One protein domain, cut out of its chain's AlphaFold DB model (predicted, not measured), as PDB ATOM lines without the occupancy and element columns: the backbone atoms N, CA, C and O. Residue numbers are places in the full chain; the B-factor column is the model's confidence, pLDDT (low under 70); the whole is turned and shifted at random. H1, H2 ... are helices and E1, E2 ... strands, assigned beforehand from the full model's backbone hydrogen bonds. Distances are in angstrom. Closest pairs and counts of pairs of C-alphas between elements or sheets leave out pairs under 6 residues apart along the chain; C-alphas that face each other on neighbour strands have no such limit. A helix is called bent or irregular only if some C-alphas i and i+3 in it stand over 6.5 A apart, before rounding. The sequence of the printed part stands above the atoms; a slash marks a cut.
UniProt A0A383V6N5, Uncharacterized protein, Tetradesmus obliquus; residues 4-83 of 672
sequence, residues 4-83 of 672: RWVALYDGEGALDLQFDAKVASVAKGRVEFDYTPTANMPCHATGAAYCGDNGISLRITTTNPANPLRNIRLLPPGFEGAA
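AT A GLANCE: This is residues 4 to 83 of the 672 residues of an uncharacterized protein of Tetradesmus obliquus (UniProt A0A383V6N5). This is a small two-layer sandwich of strands, with an arm of loop and two short helices, H1 and H2, reaching away from one end. One layer is a strongly twisted sheet, E3 E4 E1 E6; over part of it lies the strand pair E2 and E5, and the two layers are open between E5 and E6. The printed part has 80 residues, with E1 E2 E3 E4 H1 H2 E5 E6 along the chain, and is mostly strand; both sheets are antiparallel. It is loose, with a radius of gyration of the C-alphas of 14.5 A, and elongated, spanning 45 by 29 by 20 A.

IN THESE COORDINATES: Begin with the larger sheet. Find C-alpha 4 at (-77.797, -43.890, 208.706); from there E1, residues 4 to 10, runs 20.3 A. Beside it lie E4, residues 30 to 35, 15.5 A, and E6, residues 70 to 75, which ends with C-alpha 75 at (-83.156, -40.666, 215.543) after 15.0 A. E3, residues 21 to 27, spans 16.4 A. The other sheet holds E2, residues 13 to 19, 20.6 A, and E5, residues 56 to 63, 20.0 A. Look for H1 at residues 41 to 46, beginning at (-69.919, -22.669, 207.756), and H2 at residues 49 to 52, only just irregular: C-alphas 49 and 52 are 6.7 A apart.

HOW THE PARTS SIT: In the larger sheet, E3 and E6 are the edge strands. E1 and E6 are antiparallel at 168 degrees, with N 8 and O 73 at 2.9 A, within hydrogen-bond range. E4 and E1 are antiparallel at 152 degrees, with N 7 and O 31 at 2.8 A. E3 and E4 form a hairpin, with N 22 and O 34 at 2.8 A. Across the sandwich, two sheets face to face, the facing parts are 9.1 A centre to centre. In the second sheet E2 and E5 are antiparallel at 158 degrees, with N 16 and O 59 at 2.8 A. The closest C-alphas of E3 and E5, Ala 21 and Ile 56, are 5.5 A apart. H1 and H2 only just touch, with 3 pairs of C-alphas within 8 A, and only at the corner; His 44 and Cys 51 have the closest C-alphas, 5.0 A. Neither helix is on the larger sheet. H1 has 1 of 2 O i to N i+4 pairs within range, and H2 is too short for one.

THE WHOLE: The C-alphas farthest apart, of Pro 42 and Ala 66, are 46.2 A apart. The printed part has no cut. No link is long; E5 to E6 is short, the others tight. Mean pLDDT of the printed part is 83.9; look for values under 70 at residues 39, 41, 44 to 53 and 78 to 83.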
ATOM      1  N   ARG A   4     -76.438 -43.381 208.913       82.19
ATOM      2  CA  ARG A   4     -77.797 -43.890 208.706       82.19
ATOM      3  C   ARG A   4     -78.722 -43.474 209.851       82.19
ATOM      4  O   ARG A   4     -78.566 -43.944 210.975       82.19
ATOM      5  N   TRP A   5     -79.674 -42.601 209.557       89.00
ATOM      6  CA  TRP A   5     -80.692 -42.126 210.490       89.00
ATOM      7  C   TRP A   5     -82.006 -42.882 210.303       89.00
ATOM      8  O   TRP A   5     -82.271 -43.457 209.242       89.00
ATOM      9  N   VAL A   6     -82.839 -42.843 211.341       89.56
ATOM     10  CA  VAL A   6     -84.163 -43.466 211.352       89.56
ATOM     11  C   VAL A   6     -85.204 -42.434 211.767       89.56
ATOM     12  O   VAL A   6     -85.092 -41.819 212.824       89.56
ATOM     13  N   ALA A   7     -86.243 -42.260 210.955       93.12
ATOM     14  CA  ALA A   7     -87.466 -41.575 211.340       93.12
ATOM     15  C   ALA A   7     -88.519 -42.616 211.739       93.12
ATOM     16  O   ALA A   7     -88.920 -43.433 210.909       93.12
ATOM     17  N   LEU A   8     -88.978 -42.583 212.989       91.31
ATOM     18  CA  LEU A   8     -90.104 -43.393 213.465       91.31
ATOM     19  C   LEU A   8     -91.345 -42.523 213.603       91.31
ATOM     20  O   LEU A   8     -91.244 -41.381 214.044       91.31
ATOM     21  N   TYR A   9     -92.516 -43.057 213.276       93.44
ATOM     22  CA  TYR A   9     -93.782 -42.335 213.397       93.44
ATOM     23  C   TYR A   9     -94.950 -43.297 213.605       93.44
ATOM     24  O   TYR A   9     -94.910 -44.445 213.164       93.44
ATOM     25  N   ASP A  10     -96.003 -42.799 214.245       94.12
ATOM     26  CA  ASP A  10     -97.275 -43.502 214.379       94.12
ATOM     27  C   ASP A  10     -98.295 -42.895 213.409       94.12
ATOM     28  O   ASP A  10     -98.162 -41.742 213.004       94.12
ATOM     29  N   GLY A  11     -99.349 -43.646 213.088       95.56
ATOM     30  CA  GLY A  11    -100.416 -43.198 212.191       95.56
ATOM     31  C   GLY A  11    -100.210 -43.607 210.735       95.56
ATOM     32  O   GLY A  11     -99.365 -44.444 210.415       95.56
ATOM     33  N   GLU A  12    -101.034 -43.043 209.857       95.50
ATOM     34  CA  GLU A  12    -101.047 -43.350 208.427       95.50
ATOM     35  C   GLU A  12    -100.901 -42.071 207.606       95.50
ATOM     36  O   GLU A  12    -101.593 -41.081 207.839       95.50
ATOM     37  N   GLY A  13     -99.989 -42.087 206.639       93.31
ATOM     38  CA  GLY A  13     -99.647 -40.927 205.824       93.31
ATOM     39  C   GLY A  13     -98.297 -41.103 205.139       93.31
ATOM     40  O   GLY A  13     -97.751 -42.207 205.113       93.31
ATOM     41  N   ALA A  14     -97.751 -40.009 204.615       91.19
ATOM     42  CA  ALA A  14     -96.440 -39.980 203.981       91.19
ATOM     43  C   ALA A  14     -95.575 -38.837 204.529       91.19
ATOM     44  O   ALA A  14     -96.032 -37.700 204.684       91.19
ATOM     45  N   LEU A  15     -94.311 -39.172 204.791       92.88
ATOM     46  CA  LEU A  15     -93.247 -38.237 205.136       92.88
ATOM     47  C   LEU A  15     -92.311 -38.088 203.939       92.88
ATOM     48  O   LEU A  15     -91.906 -39.086 203.345       92.88
ATOM     49  N   ASP A  16     -91.956 -36.852 203.621       91.88
ATOM     50  CA  ASP A  16     -90.925 -36.508 202.650       91.88
ATOM     51  C   ASP A  16     -89.706 -35.937 203.386       91.88
ATOM     52  O   ASP A  16     -89.855 -35.115 204.297       91.88
ATOM     53  N   LEU A  17     -88.515 -36.408 203.014       93.00
ATOM     54  CA  LEU A  17     -87.238 -35.983 203.585       93.00
ATOM     55  C   LEU A  17     -86.390 -35.337 202.488       93.00
ATOM     56  O   LEU A  17     -86.111 -35.966 201.469       93.00
ATOM     57  N   GLN A  18     -85.968 -34.092 202.710       89.88
ATOM     58  CA  GLN A  18     -85.227 -33.290 201.731       89.88
ATOM     59  C   GLN A  18     -83.892 -32.766 202.296       89.88
ATOM     60  O   GLN A  18     -83.475 -33.129 203.398       89.88
ATOM     61  N   PHE A  19     -83.220 -31.900 201.525       90.62
ATOM     62  CA  PHE A  19     -81.870 -31.381 201.779       90.62
ATOM     63  C   PHE A  19     -80.802 -32.491 201.790       90.62
ATOM     64  O   PHE A  19     -80.671 -33.243 200.812       90.62
ATOM     65  N   ASP A  20     -80.027 -32.592 202.871       90.81
ATOM     66  CA  ASP A  20     -78.931 -33.554 203.012       90.81
ATOM     67  C   ASP A  20     -79.429 -34.966 203.354       90.81
ATOM     68  O   ASP A  20     -78.646 -35.917 203.334       90.81
ATOM     69  N   ALA A  21     -80.718 -35.123 203.678       93.25
ATOM     70  CA  ALA A  21     -81.329 -36.423 203.914       93.25
ATOM     71  C   ALA A  21     -81.616 -37.134 202.583       93.25
ATOM     72  O   ALA A  21     -82.334 -36.619 201.725       93.25
ATOM     73  N   LYS A  22     -81.064 -38.337 202.406       93.94
ATOM     74  CA  LYS A  22     -81.294 -39.213 201.251       93.94
ATOM     75  C   LYS A  22     -82.001 -40.478 201.714       93.94
ATOM     76  O   LYS A  22     -81.403 -41.316 202.385       93.94
ATOM     77  N   VAL A  23     -83.287 -40.600 201.381       95.38
ATOM     78  CA  VAL A  23     -84.104 -41.765 201.750       95.38
ATOM     79  C   VAL A  23     -83.475 -43.037 201.188       95.38
ATOM     80  O   VAL A  23     -83.222 -43.136 199.991       95.38
ATOM     81  N   ALA A  24     -83.237 -44.003 202.067       94.25
ATOM     82  CA  ALA A  24     -82.683 -45.302 201.724       94.25
ATOM     83  C   ALA A  24     -83.763 -46.390 201.702       94.25
ATOM     84  O   ALA A  24     -83.750 -47.255 200.830       94.25
ATOM     85  N   SER A  25     -84.707 -46.354 202.646       94.31
ATOM     86  CA  SER A  25     -85.838 -47.283 202.684       94.31
ATOM     87  C   SER A  25     -87.052 -46.664 203.380       94.31
ATOM     88  O   SER A  25     -86.924 -45.793 204.243       94.31
ATOM     89  N   VAL A  26     -88.247 -47.116 202.996       93.38
ATOM     90  CA  VAL A  26     -89.520 -46.712 203.607       93.38
ATOM     91  C   VAL A  26     -90.312 -47.968 203.947       93.38
ATOM     92  O   VAL A  26     -90.529 -48.826 203.093       93.38
ATOM     93  N   ALA A  27     -90.764 -48.058 205.193       92.88
ATOM     94  CA  ALA A  27     -91.684 -49.075 205.678       92.88
ATOM     95  C   ALA A  27     -92.788 -48.414 206.521       92.88
ATOM     96  O   ALA A  27     -92.703 -47.240 206.891       92.88
ATOM     97  N   LYS A  28     -93.852 -49.159 206.840       91.44
ATOM     98  CA  LYS A  28     -94.930 -48.637 207.693       91.44
ATOM     99  C   LYS A  28     -94.354 -48.187 209.045       91.44
ATOM    100  O   LYS A  28     -93.772 -48.999 209.759       91.44
ATOM    101  N   GLY A  29     -94.519 -46.906 209.380       92.06
ATOM    102  CA  GLY A  29     -94.033 -46.319 210.637       92.06
ATOM    103  C   GLY A  29     -92.523 -46.054 210.695       92.06
ATOM    104  O   GLY A  29     -92.012 -45.716 211.764       92.06
ATOM    105  N   ARG A  30     -91.792 -46.222 209.580       93.44
ATOM    106  CA  ARG A  30     -90.326 -46.129 209.535       93.44
ATOM    107  C   ARG A  30     -89.814 -45.554 208.212       93.44
ATOM    108  O   ARG A  30     -90.162 -46.048 207.145       93.44
ATOM    109  N   VAL A  31     -88.915 -44.577 208.277       95.12
ATOM    110  CA  VAL A  31     -88.069 -44.171 207.141       95.12
ATOM    111  C   VAL A  31     -86.612 -44.267 207.559       95.12
ATOM    112  O   VAL A  31     -86.224 -43.672 208.560       95.12
ATOM    113  N   GLU A  32     -85.796 -44.986 206.799       94.12
ATOM    114  CA  GLU A  32     -84.342 -44.953 206.959       94.12
ATOM    115  C   GLU A  32     -83.743 -44.052 205.892       94.12
ATOM    116  O   GLU A  32     -84.121 -44.121 204.721       94.12
ATOM    117  N   PHE A  33     -82.793 -43.210 206.280       94.38
ATOM    118  CA  PHE A  33     -82.168 -42.269 205.361       94.38
ATOM    119  C   PHE A  33     -80.700 -42.047 205.706       94.38
ATOM    120  O   PHE A  33     -80.308 -42.034 206.872       94.38
ATOM    121  N   ASP A  34     -79.877 -41.878 204.679       90.62
ATOM    122  CA  ASP A  34     -78.520 -41.384 204.845       90.62
ATOM    123  C   ASP A  34     -78.540 -39.884 205.059       90.62
ATOM    124  O   ASP A  34     -79.243 -39.149 204.370       90.62
ATOM    125  N   TYR A  35     -77.728 -39.425 205.999       87.81
ATOM    126  CA  TYR A  35     -77.537 -38.012 206.249       87.81
ATOM    127  C   TYR A  35     -76.050 -37.718 206.372       87.81
ATOM    128  O   TYR A  35     -75.337 -38.348 207.155       87.81
ATOM    129  N   THR A  36     -75.582 -36.746 205.599       85.00
ATOM    130  CA  THR A  36     -74.250 -36.158 205.745       85.00
ATOM    131  C   THR A  36     -74.415 -34.644 205.679       85.00
ATOM    132  O   THR A  36     -74.734 -34.146 204.605       85.00
ATOM    133  N   PRO A  37     -74.238 -33.910 206.794       79.94
ATOM    134  CA  PRO A  37     -74.399 -32.461 206.797       79.94
ATOM    135  C   PRO A  37     -73.415 -31.816 205.821       79.94
ATOM    136  O   PRO A  37     -72.206 -32.012 205.955       79.94
ATOM    137  N   THR A  38     -73.919 -31.016 204.884       78.88
ATOM    138  CA  THR A  38     -73.096 -30.298 203.891       78.88
ATOM    139  C   THR A  38     -72.873 -28.824 204.243       78.88
ATOM    140  O   THR A  38     -72.385 -28.048 203.422       78.88
ATOM    141  N   ALA A  39     -73.209 -28.428 205.477       69.94
ATOM    142  CA  ALA A  39     -73.232 -27.038 205.921       69.94
ATOM    143  C   ALA A  39     -71.946 -26.263 205.578       69.94
ATOM    144  O   ALA A  39     -70.852 -26.560 206.063       69.94
ATOM    145  N   ASN A  40     -72.099 -25.208 204.772       72.56
ATOM    146  CA  ASN A  40     -71.026 -24.277 204.453       72.56
ATOM    147  C   ASN A  40     -70.919 -23.227 205.570       72.56
ATOM    148  O   ASN A  40     -71.556 -22.175 205.532       72.56
ATOM    149  N   MET A  41     -70.108 -23.531 206.584       69.75
ATOM    150  CA  MET A  41     -69.919 -22.669 207.756       69.75
ATOM    151  C   MET A  41     -69.409 -21.251 207.427       69.75
ATOM    152  O   MET A  41     -69.906 -20.305 208.043       69.75
ATOM    153  N   PRO A  42     -68.474 -21.051 206.471       70.31
ATOM    154  CA  PRO A  42     -68.139 -19.716 205.969       70.31
ATOM    155  C   PRO A  42     -69.338 -18.961 205.388       70.31
ATOM    156  O   PRO A  42     -69.533 -17.796 205.710       70.31
ATOM    157  N   CYS A  43     -70.175 -19.624 204.586       71.19
ATOM    158  CA  CYS A  43     -71.393 -19.023 204.042       71.19
ATOM    159  C   CYS A  43     -72.353 -18.626 205.178       71.19
ATOM    160  O   CYS A  43     -72.780 -17.474 205.241       71.19
ATOM    161  N   HIS A  44     -72.635 -19.535 206.123       69.69
ATOM    162  CA  HIS A  44     -73.533 -19.279 207.260       69.69
ATOM    163  C   HIS A  44     -73.123 -18.034 208.059       69.69
ATOM    164  O   HIS A  44     -73.974 -17.236 208.450       69.69
ATOM    165  N   ALA A  45     -71.818 -17.826 208.259       66.44
ATOM    166  CA  ALA A  45     -71.294 -16.674 208.990       66.44
ATOM    167  C   ALA A  45     -71.703 -15.316 208.381       66.44
ATOM    168  O   ALA A  45     -71.859 -14.344 209.126       66.44
ATOM    169  N   THR A  46     -71.936 -15.257 207.065       67.44
ATOM    170  CA  THR A  46     -72.359 -14.038 206.351       67.44
ATOM    171  C   THR A  46     -73.841 -13.695 206.552       67.44
ATOM    172  O   THR A  46     -74.248 -12.550 206.347       67.44
ATOM    173  N   GLY A  47     -74.664 -14.669 206.965       64.81
ATOM    174  CA  GLY A  47     -76.117 -14.522 207.072       64.81
ATOM    175  C   GLY A  47     -76.858 -14.488 205.727       64.81
ATOM    176  O   GLY A  47     -77.994 -14.018 205.686       64.81
ATOM    177  N   ALA A  48     -76.245 -14.942 204.626       67.81
ATOM    178  CA  ALA A  48     -76.922 -15.022 203.331       67.81
ATOM    179  C   ALA A  48     -77.980 -16.148 203.288       67.81
ATOM    180  O   ALA A  48     -77.795 -17.226 203.856       67.81
ATOM    181  N   ALA A  49     -79.092 -15.892 202.589       57.78
ATOM    182  CA  ALA A  49     -80.327 -16.683 202.667       57.78
ATOM    183  C   ALA A  49     -80.196 -18.160 202.238       57.78
ATOM    184  O   ALA A  49     -80.901 -19.003 202.773       57.78
ATOM    185  N   TYR A  50     -79.276 -18.489 201.327       64.81
ATOM    186  CA  TYR A  50     -79.063 -19.848 200.790       64.81
ATOM    187  C   TYR A  50     -77.970 -20.638 201.529       64.81
ATOM    188  O   TYR A  50     -77.692 -21.792 201.213       64.81
ATOM    189  N   CYS A  51     -77.327 -20.045 202.537       63.88
ATOM    190  CA  CYS A  51     -76.306 -20.735 203.326       63.88
ATOM    191  C   CYS A  51     -76.888 -21.773 204.304       63.88
ATOM    192  O   CYS A  51     -76.124 -22.500 204.943       63.88
ATOM    193  N   GLY A  52     -78.219 -21.816 204.441       56.28
ATOM    194  CA  GLY A  52     -78.969 -22.687 205.347       56.28
ATOM    195  C   GLY A  52     -79.762 -23.809 204.670       56.28
ATOM    196  O   GLY A  52     -80.417 -24.554 205.389       56.28
ATOM    197  N   ASP A  53     -79.687 -23.973 203.339       62.66
ATOM    198  CA  ASP A  53     -80.369 -25.053 202.590       62.66
ATOM    199  C   ASP A  53     -79.657 -26.413 202.765       62.66
ATOM    200  O   ASP A  53     -79.385 -27.154 201.822       62.66
ATOM    201  N   ASN A  54     -79.287 -26.715 204.003       74.62
ATOM    202  CA  ASN A  54     -78.603 -27.916 204.453       74.62
ATOM    203  C   ASN A  54     -79.329 -28.467 205.691       74.62
ATOM    204  O   ASN A  54     -80.237 -27.845 206.239       74.62
ATOM    205  N   GLY A  55     -78.967 -29.668 206.132       84.75
ATOM    206  CA  GLY A  55     -79.653 -30.328 207.239       84.75
ATOM    207  C   GLY A  55     -80.750 -31.293 206.790       84.75
ATOM    208  O   GLY A  55     -80.660 -31.906 205.730       84.75
ATOM    209  N   ILE A  56     -81.749 -31.490 207.649       89.69
ATOM    210  CA  ILE A  56     -82.854 -32.427 207.419       89.69
ATOM    211  C   ILE A  56     -84.136 -31.607 207.348       89.69
ATOM    212  O   ILE A  56     -84.561 -31.043 208.355       89.69
ATOM    213  N   SER A  57     -84.761 -31.560 206.174       89.56
ATOM    214  CA  SER A  57     -86.144 -31.100 206.053       89.56
ATOM    215  C   SER A  57     -87.063 -32.305 206.123       89.56
ATOM    216  O   SER A  57     -86.853 -33.275 205.398       89.56
ATOM    217  N   LEU A  58     -88.060 -32.243 207.004       90.94
ATOM    218  CA  LEU A  58     -89.125 -33.230 207.107       90.94
ATOM    219  C   LEU A  58     -90.452 -32.551 206.800       90.94
ATOM    220  O   LEU A  58     -90.828 -31.577 207.452       90.94
ATOM    221  N   ARG A  59     -91.187 -33.106 205.840       92.31
ATOM    222  CA  ARG A  59     -92.505 -32.620 205.440       92.31
ATOM    223  C   ARG A  59     -93.533 -33.737 205.528       92.31
ATOM    224  O   ARG A  59     -93.358 -34.798 204.940       92.31
ATOM    225  N   ILE A  60     -94.647 -33.475 206.206       93.00
ATOM    226  CA  ILE A  60     -95.846 -34.311 206.095       93.00
ATOM    227  C   ILE A  60     -96.540 -33.936 204.783       93.00
ATOM    228  O   ILE A  60     -96.981 -32.797 204.620       93.00
ATOM    229  N   THR A  61     -96.609 -34.863 203.828       93.62
ATOM    230  CA  THR A  61     -97.234 -34.617 202.515       93.62
ATOM    231  C   THR A  61     -98.666 -35.132 202.453       93.62
ATOM    232  O   THR A  61     -99.503 -34.530 201.785       93.62
ATOM    233  N   THR A  62     -98.970 -36.208 203.180       94.44
ATOM    234  CA  THR A  62    -100.326 -36.746 203.354       94.44
ATOM    235  C   THR A  62    -100.487 -37.320 204.760       94.44
ATOM    236  O   THR A  62     -99.522 -37.807 205.349       94.44
ATOM    237  N   THR A  63    -101.701 -37.267 205.311       95.88
ATOM    238  CA  THR A  63    -102.041 -37.852 206.617       95.88
ATOM    239  C   THR A  63    -103.499 -38.313 206.610       95.88
ATOM    240  O   THR A  63    -104.350 -37.639 206.030       95.88
ATOM    241  N   ASN A  64    -103.796 -39.460 207.219       96.38
ATOM    242  CA  ASN A  64    -105.155 -39.968 207.392       96.38
ATOM    243  C   ASN A  64    -105.839 -39.197 208.539       96.38
ATOM    244  O   ASN A  64    -105.404 -39.336 209.679       96.38
ATOM    245  N   PRO A  65    -106.928 -38.441 208.310       95.44
ATOM    246  CA  PRO A  65    -107.586 -37.688 209.380       95.44
ATOM    247  C   PRO A  65    -108.125 -38.559 210.526       95.44
ATOM    248  O   PRO A  65    -108.191 -38.095 211.661       95.44
ATOM    249  N   ALA A  66    -108.489 -39.817 210.253       97.56
ATOM    250  CA  ALA A  66    -108.956 -40.762 211.269       97.56
ATOM    251  C   ALA A  66    -107.805 -41.429 212.046       97.56
ATOM    252  O   ALA A  66    -108.022 -41.974 213.128       97.56
ATOM    253  N   ASN A  67    -106.580 -41.393 211.513       95.75
ATOM    254  CA  ASN A  67    -105.380 -41.928 212.153       95.75
ATOM    255  C   ASN A  67    -104.146 -41.097 211.755       95.75
ATOM    256  O   ASN A  67    -103.293 -41.576 210.998       95.75
ATOM    257  N   PRO A  68    -104.057 -39.840 212.224       95.31
ATOM    258  CA  PRO A  68    -103.065 -38.907 211.720       95.31
ATOM    259  C   PRO A  68    -101.652 -39.303 212.142       95.31
ATOM    260  O   PRO A  68    -101.442 -39.884 213.218       95.31
ATOM    261  N   LEU A  69    -100.688 -38.929 211.296       94.00
ATOM    262  CA  LEU A  69     -99.270 -38.983 211.625       94.00
ATOM    263  C   LEU A  69     -98.987 -38.217 212.920       94.00
ATOM    264  O   LEU A  69     -99.361 -37.053 213.063       94.00
ATOM    265  N   ARG A  70     -98.318 -38.883 213.861       91.94
ATOM    266  CA  ARG A  70     -97.950 -38.344 215.179       91.94
ATOM    267  C   ARG A  70     -96.710 -39.050 215.719       91.94
ATOM    268  O   ARG A  70     -96.257 -40.037 215.143       91.94
ATOM    269  N   ASN A  71     -96.169 -38.562 216.837       88.94
ATOM    270  CA  ASN A  71     -94.992 -39.147 217.499       88.94
ATOM    271  C   ASN A  71     -93.799 -39.343 216.542       88.94
ATOM    272  O   ASN A  71     -93.087 -40.352 216.605       88.94
ATOM    273  N   ILE A  72     -93.610 -38.372 215.640       90.31
ATOM    274  CA  ILE A  72     -92.521 -38.360 214.666       90.31
ATOM    275  C   ILE A  72     -91.208 -38.134 215.422       90.31
ATOM    276  O   ILE A  72     -91.045 -37.140 216.125       90.31
ATOM    277  N   ARG A  73     -90.276 -39.075 215.291       87.44
ATOM    278  CA  ARG A  73     -88.993 -39.105 215.998       87.44
ATOM    279  C   ARG A  73     -87.875 -39.263 214.984       87.44
ATOM    280  O   ARG A  73     -87.793 -40.302 214.339       87.44
ATOM    281  N   LEU A  74     -87.017 -38.253 214.868       87.94
ATOM    282  CA  LEU A  74     -85.785 -38.323 214.083       87.94
ATOM    283  C   LEU A  74     -84.645 -38.794 214.981       87.94
ATOM    284  O   LEU A  74     -84.276 -38.108 215.934       87.94
ATOM    285  N   LEU A  75     -84.113 -39.975 214.692       81.25
ATOM    286  CA  LEU A  75     -83.156 -40.666 215.543       81.25
ATOM    287  C   LEU A  75     -81.808 -40.780 214.822       81.25
ATOM    288  O   LEU A  75     -81.750 -41.355 213.728       81.25
ATOM    289  N   PRO A  76     -80.724 -40.247 215.415       74.56
ATOM    290  CA  PRO A  76     -79.385 -40.429 214.877       74.56
ATOM    291  C   PRO A  76     -78.936 -41.899 214.944       74.56
ATOM    292  O   PRO A  76     -79.514 -42.688 215.706       74.56
ATOM    293  N   PRO A  77     -77.885 -42.270 214.182       71.50
ATOM    294  CA  PRO A  77     -77.299 -43.604 214.231       71.50
ATOM    295  C   PRO A  77     -77.027 -44.027 215.678       71.50
ATOM    296  O   PRO A  77     -76.405 -43.280 216.435       71.50
ATOM    297  N   GLY A  78     -77.536 -45.196 216.071       65.25
ATOM    298  CA  GLY A  78     -77.331 -45.751 217.410       65.25
ATOM    299  C   GLY A  78     -78.406 -45.472 218.457       65.25
ATOM    300  O   GLY A  78     -78.382 -46.090 219.524       65.25
ATOM    301  N   PHE A  79     -79.362 -44.584 218.176       65.81
ATOM    302  CA  PHE A  79     -80.329 -44.099 219.176       65.81
ATOM    303  C   PHE A  79     -81.725 -44.715 219.072       65.81
ATOM    304  O   PHE A  79     -82.612 -44.370 219.852       65.81
ATOM    305  N   GLU A  80     -81.927 -45.677 218.170       67.06
ATOM    306  CA  GLU A  80     -83.229 -46.323 217.988       67.06
ATOM    307  C   GLU A  80     -83.741 -47.011 219.265       67.06
ATOM    308  O   GLU A  80     -84.890 -46.824 219.657       67.06
ATOM    309  N   GLY A  81     -82.868 -47.716 219.994       59.19
ATOM    310  CA  GLY A  81     -83.229 -48.374 221.258       59.19
ATOM    311  C   GLY A  81     -83.601 -47.417 222.403       59.19
ATOM    312  O   GLY A  81     -84.178 -47.853 223.400       59.19
ATOM    313  N   ALA A  82     -83.288 -46.124 222.269       55.81
ATOM    314  CA  ALA A  82     -83.631 -45.074 223.229       55.81
ATOM    315  C   ALA A  82     -84.893 -44.285 222.829       55.81
ATOM    316  O   ALA A  82     -85.325 -43.398 223.572       55.81
ATOM    317  N   ALA A  83     -85.502 -44.602 221.679       60.41
ATOM    318  CA  ALA A  83     -86.659 -43.890 221.153       60.41
ATOM    319  C   ALA A  83     -87.809 -43.849 222.173       60.41
ATOM    320  O   ALA A  83     -88.350 -44.881 222.567       60.41
TER     321      ALA A  83